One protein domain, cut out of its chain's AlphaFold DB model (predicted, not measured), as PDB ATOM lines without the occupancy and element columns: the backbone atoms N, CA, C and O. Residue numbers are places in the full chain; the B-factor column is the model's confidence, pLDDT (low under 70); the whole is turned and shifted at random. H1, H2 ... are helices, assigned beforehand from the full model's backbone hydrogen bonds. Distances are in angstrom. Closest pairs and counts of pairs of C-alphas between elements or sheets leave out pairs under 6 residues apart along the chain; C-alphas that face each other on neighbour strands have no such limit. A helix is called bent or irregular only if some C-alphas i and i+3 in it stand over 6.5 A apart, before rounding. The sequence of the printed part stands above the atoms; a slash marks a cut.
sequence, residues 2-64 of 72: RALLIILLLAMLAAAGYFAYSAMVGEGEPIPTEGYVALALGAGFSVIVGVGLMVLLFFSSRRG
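AT A GLANCE: This is residues 2 to 64 of the 72 residues of an uncharacterized protein of Bradyrhizobium sp. Leaf396 (UniProt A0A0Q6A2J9). Two long helices, H1 and then H2, form the two arms of a wide, open V, with the link of residues 26 to 32 making its corner. The arms are not packed on each other, and the space between them is empty. The printed part has 63 residues with two named helices in the order H1, H2 and no named strand, and its class is all helix. The whole is extended, with a radius of gyration of the C-alphas of 19.3 A, and flat, with spans of 53 by 44 by 11 A.

HOW THE PARTS SIT: H1, residues 2 to 25, comes first. A short link of 7 residues, Gly 26 to Pro 32, joins it to H2, residues 33 to 62. H1 and H2 are apart: no C-alpha of the one is within 8 A of the other. Residues 2 to 64 stand free, of which 2 to 25 belong to H1 and 33 to 62 belong to H2: each of their C-alphas is more than 10 A from any C-alpha that lies 8 or more residues away along the chain. In both H1 and H2 every O i to N i+4 pair is within hydrogen-bond range.

IN THESE COORDINATES: H1 begins at C-alpha 2, at (-6.324, 3.485, -25.436), and ends at C-alpha 25, at (-27.557, 26.648, -11.111), 34.5 A away; from the first to the last of these, x falls while y and z rise. H2 is the longest helix, with 30 residues. It measures 43.3 A from C-alpha 33, at (-16.524, 45.152, -15.776), to C-alpha 62, at (0.756, 31.711, -53.178); between these ends x rises while y and z fall. Neither helix is bent or irregular.

THE WHOLE: The two C-alphas farthest apart are those of Glu 27 and Gly 64, at 56.0 A. The first and last printed C-alphas, of Arg 2 and Gly 64, are 39.5 A apart. The printed part has no cut and no long link. The mean pLDDT of the printed part is 95.4, and no printed residue is under 70.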
ATOM      1  N   ARG A   2      -5.178   2.758 -24.832       91.44
ATOM      2  CA  ARG A   2      -6.324   3.485 -25.436       91.44
ATOM      3  C   ARG A   2      -7.546   3.606 -24.514       91.44
ATOM      4  O   ARG A   2      -8.057   4.699 -24.336       91.44
ATOM      5  N   ALA A   3      -7.958   2.509 -23.872       94.06
ATOM      6  CA  ALA A   3      -9.081   2.521 -22.927       94.06
ATOM      7  C   ALA A   3      -8.845   3.454 -21.725       94.06
ATOM      8  O   ALA A   3      -9.760   4.135 -21.288       94.06
ATOM      9  N   LEU A   4      -7.603   3.538 -21.241       96.06
ATOM     10  CA  LEU A   4      -7.228   4.399 -20.117       96.06
ATOM     11  C   LEU A   4      -7.315   5.884 -20.508       96.06
ATOM     12  O   LEU A   4      -7.874   6.680 -19.763       96.06
ATOM     13  N   LEU A   5      -6.858   6.236 -21.718       96.44
ATOM     14  CA  LEU A   5      -7.036   7.581 -22.277       96.44
ATOM     15  C   LEU A   5      -8.516   7.939 -22.441       96.44
ATOM     16  O   LEU A   5      -8.914   9.037 -22.077       96.44
ATOM     17  N   ILE A   6      -9.337   7.016 -22.947       97.38
ATOM     18  CA  ILE A   6     -10.779   7.245 -23.113       97.38
ATOM     19  C   ILE A   6     -11.441   7.498 -21.756       97.38
ATOM     20  O   ILE A   6     -12.180   8.464 -21.618       97.38
ATOM     21  N   ILE A   7     -11.141   6.679 -20.745       98.00
ATOM     22  CA  ILE A   7     -11.665   6.862 -19.385       98.00
ATOM     23  C   ILE A   7     -11.250   8.226 -18.823       98.00
ATOM     24  O   ILE A   7     -12.084   8.930 -18.262       98.00
ATOM     25  N   LEU A   8      -9.990   8.626 -19.012       97.88
ATOM     26  CA  LEU A   8      -9.492   9.920 -18.549       97.88
ATOM     27  C   LEU A   8     -10.191  11.091 -19.252       97.88
ATOM     28  O   LEU A   8     -10.613  12.034 -18.588       97.88
ATOM     29  N   LEU A   9     -10.366  11.021 -20.573       97.88
ATOM     30  CA  LEU A   9     -11.077  12.050 -21.336       97.88
ATOM     31  C   LEU A   9     -12.553  12.138 -20.936       97.88
ATOM     32  O   LEU A   9     -13.077  13.238 -20.798       97.88
ATOM     33  N   LEU A  10     -13.213  11.001 -20.697       98.44
ATOM     34  CA  LEU A  10     -14.592  10.966 -20.207       98.44
ATOM     35  C   LEU A  10     -14.708  11.535 -18.790       98.44
ATOM     36  O   LEU A  10     -15.644  12.280 -18.516       98.44
ATOM     37  N   ALA A  11     -13.753  11.240 -17.907       98.25
ATOM     38  CA  ALA A  11     -13.705  11.823 -16.570       98.25
ATOM     39  C   ALA A  11     -13.508  13.346 -16.630       98.25
ATOM     40  O   ALA A  11     -14.203  14.084 -15.935       98.25
ATOM     41  N   MET A  12     -12.617  13.825 -17.503       98.19
ATOM     42  CA  MET A  12     -12.393  15.257 -17.710       98.19
ATOM     43  C   MET A  12     -13.633  15.948 -18.291       98.19
ATOM     44  O   MET A  12     -14.002  17.031 -17.842       98.19
ATOM     45  N   LEU A  13     -14.320  15.298 -19.236       98.00
ATOM     46  CA  LEU A  13     -15.578  15.786 -19.799       98.00
ATOM     47  C   LEU A  13     -16.681  15.857 -18.736       98.00
ATOM     48  O   LEU A  13     -17.376  16.868 -18.648       98.00
ATOM     49  N   ALA A  14     -16.823  14.820 -17.909       98.44
ATOM     50  CA  ALA A  14     -17.793  14.799 -16.818       98.44
ATOM     51  C   ALA A  14     -17.505  15.900 -15.786       98.44
ATOM     52  O   ALA A  14     -18.429  16.591 -15.365       98.44
ATOM     53  N   ALA A  15     -16.235  16.112 -15.428       98.19
ATOM     54  CA  ALA A  15     -15.827  17.181 -14.518       98.19
ATOM     55  C   ALA A  15     -16.138  18.575 -15.088       98.19
ATOM     56  O   ALA A  15     -16.712  19.409 -14.390       98.19
ATOM     57  N   ALA A  16     -15.824  18.815 -16.365       97.69
ATOM     58  CA  ALA A  16     -16.143  20.075 -17.037       97.69
ATOM     59  C   ALA A  16     -17.660  20.312 -17.121       97.69
ATOM     60  O   ALA A  16     -18.129  21.415 -16.839       97.69
ATOM     61  N   GLY A  17     -18.431  19.273 -17.456       97.69
ATOM     62  CA  GLY A  17     -19.891  19.332 -17.500       97.69
ATOM     63  C   GLY A  17     -20.509  19.617 -16.131       97.69
ATOM     64  O   GLY A  17     -21.383  20.474 -16.022       97.69
ATOM     65  N   TYR A  18     -20.016  18.959 -15.077       97.31
ATOM     66  CA  TYR A  18     -20.443  19.219 -13.703       97.31
ATOM     67  C   TYR A  18     -20.140  20.661 -13.279       97.31
ATOM     68  O   TYR A  18     -21.022  21.337 -12.756       97.31
ATOM     69  N   PHE A  19     -18.929  21.154 -13.557       94.56
ATOM     70  CA  PHE A  19     -18.545  22.532 -13.255       94.56
ATOM     71  C   PHE A  19     -19.450  23.544 -13.971       94.56
ATOM     72  O   PHE A  19     -20.019  24.423 -13.326       94.56
ATOM     73  N   ALA A  20     -19.660  23.378 -15.280       93.69
ATOM     74  CA  ALA A  20     -20.542  24.248 -16.053       93.69
ATOM     75  C   ALA A  20     -21.979  24.239 -15.506       93.69
ATOM     76  O   ALA A  20     -22.564  25.299 -15.299       93.69
ATOM     77  N   TYR A  21     -22.524  23.057 -15.204       95.50
ATOM     78  CA  TYR A  21     -23.851  22.931 -14.606       95.50
ATOM     79  C   TYR A  21     -23.934  23.625 -13.239       95.50
ATOM     80  O   TYR A  21     -24.861  24.397 -13.002       95.50
ATOM     81  N   SER A  22     -22.943  23.418 -12.364       92.12
ATOM     82  CA  SER A  22     -22.902  24.073 -11.049       92.12
ATOM     83  C   SER A  22     -22.858  25.599 -11.152       92.12
ATOM     84  O   SER A  22     -23.519  26.277 -10.370       92.12
ATOM     85  N   ALA A  23     -22.157  26.138 -12.153       88.31
ATOM     86  CA  ALA A  23     -22.083  27.572 -12.397       88.31
ATOM     87  C   ALA A  23     -23.405  28.154 -12.927       88.31
ATOM     88  O   ALA A  23     -23.700  29.313 -12.666       88.31
ATOM     89  N   MET A  24     -24.203  27.368 -13.658       88.06
ATOM     90  CA  MET A  24     -25.507  27.810 -14.168       88.06
ATOM     91  C   MET A  24     -26.626  27.748 -13.124       88.06
ATOM     92  O   MET A  24     -27.590  28.500 -13.230       88.06
ATOM     93  N   VAL A  25     -26.534  26.829 -12.158       92.12
ATOM     94  CA  VAL A  25     -27.557  26.648 -11.111       92.12
ATOM     95  C   VAL A  25     -27.268  27.490  -9.865       92.12
ATOM     96  O   VAL A  25     -28.196  27.827  -9.135       92.12
ATOM     97  N   GLY A  26     -26.004  27.827  -9.600       84.81
ATOM     98  CA  GLY A  26     -25.637  28.693  -8.483       84.81
ATOM     99  C   GLY A  26     -26.033  30.153  -8.717       84.81
ATOM    100  O   GLY A  26     -25.887  30.672  -9.821       84.81
ATOM    101  N   GLU A  27     -26.478  30.837  -7.661       83.00
ATOM    102  CA  GLU A  27     -26.552  32.300  -7.662       83.00
ATOM    103  C   GLU A  27     -25.120  32.851  -7.633       83.00
ATOM    104  O   GLU A  27     -24.415  32.760  -6.625       83.00
ATOM    105  N   GLY A  28     -24.656  33.333  -8.783       79.38
ATOM    106  CA  GLY A  28     -23.349  33.960  -8.939       79.38
ATOM    107  C   GLY A  28     -23.453  35.480  -8.933       79.38
ATOM    108  O   GLY A  28     -24.431  36.046  -9.422       79.38
ATOM    109  N   GLU A  29     -22.413  36.142  -8.430       86.69
ATOM    110  CA  GLU A  29     -22.245  37.581  -8.637       86.69
ATOM    111  C   GLU A  29     -22.049  37.855 -10.142       86.69
ATOM    112  O   GLU A  29     -21.327  37.099 -10.810       86.69
ATOM    113  N   PRO A  30     -22.662  38.914 -10.703       88.56
ATOM    114  CA  PRO A  30     -22.385  39.346 -12.063       88.56
ATOM    115  C   PRO A  30     -20.885  39.508 -12.318       88.56
ATOM    116  O   PRO A  30     -20.125  39.958 -11.460       88.56
ATOM    117  N   ILE A  31     -20.451  39.168 -13.534       90.31
ATOM    118  CA  ILE A  31     -19.056  39.363 -13.935       90.31
ATOM    119  C   ILE A  31     -18.735  40.865 -13.823       90.31
ATOM    120  O   ILE A  31     -19.440  41.681 -14.426       90.31
ATOM    121  N   PRO A  32     -17.679  41.250 -13.083       94.81
ATOM    122  CA  PRO A  32     -17.308  42.650 -12.952       94.81
ATOM    123  C   PRO A  32     -16.815  43.197 -14.300       94.81
ATOM    124  O   PRO A  32     -16.397  42.443 -15.186       94.81
ATOM    125  N   THR A  33     -16.854  44.517 -14.489       96.50
ATOM    126  CA  THR A  33     -16.524  45.152 -15.776       96.50
ATOM    127  C   THR A  33     -15.130  44.766 -16.279       96.50
ATOM    128  O   THR A  33     -14.954  44.499 -17.468       96.50
ATOM    129  N   GLU A  34     -14.154  44.652 -15.382       96.69
ATOM    130  CA  GLU A  34     -12.783  44.240 -15.690       96.69
ATOM    131  C   GLU A  34     -12.733  42.823 -16.276       96.69
ATOM    132  O   GLU A  34     -11.926  42.551 -17.164       96.69
ATOM    133  N   GLY A  35     -13.629  41.932 -15.834       95.31
ATOM    134  CA  GLY A  35     -13.759  40.573 -16.358       95.31
ATOM    135  C   GLY A  35     -14.226  40.555 -17.813       95.31
ATOM    136  O   GLY A  35     -13.658  39.839 -18.638       95.31
ATOM    137  N   TYR A  36     -15.198  41.399 -18.165       96.62
ATOM    138  CA  TYR A  36     -15.629  41.558 -19.556       96.62
ATOM    139  C   TYR A  36     -14.553  42.200 -20.435       96.62
ATOM    140  O   TYR A  36     -14.365  41.772 -21.575       96.62
ATOM    141  N   VAL A  37     -13.814  43.184 -19.914       97.94
ATOM    142  CA  VAL A  37     -12.687  43.797 -20.637       97.94
ATOM    143  C   VAL A  37     -11.593  42.764 -20.902       97.94
ATOM    144  O   VAL A  37     -11.129  42.642 -22.036       97.94
ATOM    145  N   ALA A  38     -11.219  41.976 -19.893       97.75
ATOM    146  CA  ALA A  38     -10.238  40.908 -20.038       97.75
ATOM    147  C   ALA A  38     -10.688  39.856 -21.065       97.75
ATOM    148  O   ALA A  38      -9.896  39.464 -21.925       97.75
ATOM    149  N   LEU A  39     -11.963  39.447 -21.028       97.25
ATOM    150  CA  LEU A  39     -12.540  38.515 -22.000       97.25
ATOM    151  C   LEU A  39     -12.466  39.073 -23.425       97.25
ATOM    152  O   LEU A  39     -11.992  38.383 -24.326       97.25
ATOM    153  N   ALA A  40     -12.905  40.315 -23.632       97.81
ATOM    154  CA  ALA A  40     -12.923  40.945 -24.948       97.81
ATOM    155  C   ALA A  40     -11.510  41.106 -25.525       97.81
ATOM    156  O   ALA A  40     -11.278  40.775 -26.687       97.81
ATOM    157  N   LEU A  41     -10.553  41.561 -24.708       98.50
ATOM    158  CA  LEU A  41      -9.162  41.722 -25.128       98.50
ATOM    159  C   LEU A  41      -8.498  40.374 -25.419       98.50
ATOM    160  O   LEU A  41      -7.880  40.218 -26.469       98.50
ATOM    161  N   GLY A  42      -8.647  39.391 -24.528       98.19
ATOM    162  CA  GLY A  42      -8.042  38.070 -24.699       98.19
ATOM    163  C   GLY A  42      -8.609  37.318 -25.903       98.19
ATOM    164  O   GLY A  42      -7.853  36.821 -26.746       98.19
ATOM    165  N   ALA A  43      -9.939  37.274 -26.028       98.12
ATOM    166  CA  ALA A  43     -10.603  36.635 -27.161       98.12
ATOM    167  C   ALA A  43     -10.308  37.378 -28.471       98.12
ATOM    168  O   ALA A  43      -9.931  36.752 -29.460       98.12
ATOM    169  N   GLY A  44     -10.407  38.711 -28.469       98.56
ATOM    170  CA  GLY A  44     -10.123  39.545 -29.634       98.56
ATOM    171  C   GLY A  44      -8.686  39.391 -30.125       98.56
ATOM    172  O   GLY A  44      -8.467  39.143 -31.309       98.56
ATOM    173  N   PHE A  45      -7.703  39.446 -29.222       98.50
ATOM    174  CA  PHE A  45      -6.297  39.219 -29.557       98.50
ATOM    175  C   PHE A  45      -6.071  37.827 -30.158       98.50
ATOM    176  O   PHE A  45      -5.412  37.702 -31.188       98.50
ATOM    177  N   SER A  46      -6.675  36.789 -29.574       98.44
ATOM    178  CA  SER A  46      -6.567  35.416 -30.082       98.44
ATOM    179  C   SER A  46      -7.141  35.280 -31.494       98.44
ATOM    180  O   SER A  46      -6.525  34.650 -32.353       98.44
ATOM    181  N   VAL A  47      -8.291  35.909 -31.761       98.50
ATOM    182  CA  VAL A  47      -8.897  35.943 -33.100       98.50
ATOM    183  C   VAL A  47      -8.001  36.688 -34.085       98.50
ATOM    184  O   VAL A  47      -7.759  36.178 -35.175       98.50
ATOM    185  N   ILE A  48      -7.465  37.854 -33.710       98.69
ATOM    186  CA  ILE A  48      -6.550  38.633 -34.558       98.69
ATOM    187  C   ILE A  48      -5.323  37.799 -34.930       98.69
ATOM    188  O   ILE A  48      -4.970  37.720 -36.106       98.69
ATOM    189  N   VAL A  49      -4.700  37.140 -33.949       98.62
ATOM    190  CA  VAL A  49      -3.549  36.262 -34.185       98.62
ATOM    191  C   VAL A  49      -3.944  35.093 -35.086       98.62
ATOM    192  O   VAL A  49      -3.263  34.839 -36.076       98.62
ATOM    193  N   GLY A  50      -5.062  34.417 -34.808       98.25
ATOM    194  CA  GLY A  50      -5.547  33.298 -35.617       98.25
ATOM    195  C   GLY A  50      -5.812  33.684 -37.075       98.25
ATOM    196  O   GLY A  50      -5.354  33.002 -37.991       98.25
ATOM    197  N   VAL A  51      -6.486  34.813 -37.306       98.62
ATOM    198  CA  VAL A  51      -6.725  35.358 -38.650       98.62
ATOM    199  C   VAL A  51      -5.409  35.738 -39.321       98.62
ATOM    200  O   VAL A  51      -5.196  35.378 -40.476       98.62
ATOM    201  N   GLY A  52      -4.505  36.414 -38.607       98.25
ATOM    202  CA  GLY A  52      -3.186  36.781 -39.120       98.25
ATOM    203  C   GLY A  52      -2.385  35.566 -39.585       98.25
ATOM    204  O   GLY A  52      -1.847  35.570 -40.690       98.25
ATOM    205  N   LEU A  53      -2.380  34.489 -38.795       98.12
ATOM    206  CA  LEU A  53      -1.737  33.227 -39.165       98.12
ATOM    207  C   LEU A  53      -2.374  32.600 -40.410       98.12
ATOM    208  O   LEU A  53      -1.649  32.164 -41.300       98.12
ATOM    209  N   MET A  54      -3.706  32.599 -40.519       98.06
ATOM    210  CA  MET A  54      -4.392  32.075 -41.709       98.06
ATOM    211  C   MET A  54      -4.075  32.894 -42.961       98.06
ATOM    212  O   MET A  54      -3.818  32.331 -44.023       98.06
ATOM    213  N   VAL A  55      -4.027  34.222 -42.847       98.12
ATOM    214  CA  VAL A  55      -3.614  35.104 -43.949       98.12
ATOM    215  C   VAL A  55      -2.182  34.794 -44.386       98.12
ATOM    216  O   VAL A  55      -1.931  34.661 -45.585       98.12
ATOM    217  N   LEU A  56      -1.255  34.643 -43.435       97.06
ATOM    218  CA  LEU A  56       0.137  34.297 -43.726       97.06
ATOM    219  C   LEU A  56       0.261  32.923 -44.386       97.06
ATOM    220  O   LEU A  56       1.022  32.794 -45.338       97.06
ATOM    221  N   LEU A  57      -0.516  31.935 -43.945       96.50
ATOM    222  CA  LEU A  57      -0.564  30.608 -44.559       96.50
ATOM    223  C   LEU A  57      -0.944  30.708 -46.044       96.50
ATOM    224  O   LEU A  57      -0.219  30.217 -46.906       96.50
ATOM    225  N   PHE A  58      -2.029  31.414 -46.378       95.81
ATOM    226  CA  PHE A  58      -2.428  31.587 -47.781       95.81
ATOM    227  C   PHE A  58      -1.409  32.385 -48.595       95.81
ATOM    228  O   PHE A  58      -1.195  32.113 -49.776       95.81
ATOM    229  N   PHE A  59      -0.792  33.388 -47.982       96.44
ATOM    230  CA  PHE A  59       0.252  34.174 -48.618       96.44
ATOM    231  C   PHE A  59       1.505  33.341 -48.916       96.44
ATOM    232  O   PHE A  59       2.071  33.475 -50.001       96.44
ATOM    233  N   SER A  60       1.894  32.468 -47.982       95.69
ATOM    234  CA  SER A  60       3.014  31.532 -48.113       95.69
ATOM    235  C   SER A  60       2.807  30.595 -49.297       95.69
ATOM    236  O   SER A  60       3.623  30.564 -50.223       95.69
ATOM    237  N   SER A  61       1.633  29.962 -49.338       93.88
ATOM    238  CA  SER A  61       1.227  29.050 -50.404       93.88
ATOM    239  C   SER A  61       1.232  29.719 -51.785       93.88
ATOM    240  O   SER A  61       1.734  29.146 -52.748       93.88
ATOM    241  N   ARG A  62       0.760  30.970 -51.899       95.00
ATOM    242  CA  ARG A  62       0.756  31.711 -53.178       95.00
ATOM    243  C   ARG A  62       2.147  32.075 -53.695       95.00
ATOM    244  O   ARG A  62       2.275  32.407 -54.870       95.00
ATOM    245  N   ARG A  63       3.162  32.091 -52.830       93.44
ATOM    246  CA  ARG A  63       4.539  32.474 -53.181       93.44
ATOM    247  C   ARG A  63       5.492  31.292 -53.303       93.44
ATOM    248  O   ARG A  63       6.671  31.521 -53.553       93.44
ATOM    249  N   GLY A  64       5.002  30.066 -53.127       89.75
ATOM    250  CA  GLY A  64       5.833  28.865 -53.177       89.75
ATOM    251  C   GLY A  64       6.794  28.735 -51.991       89.75
ATOM    252  O   GLY A  64       7.720  27.935 -52.046       89.75
TER     253      GLY A  64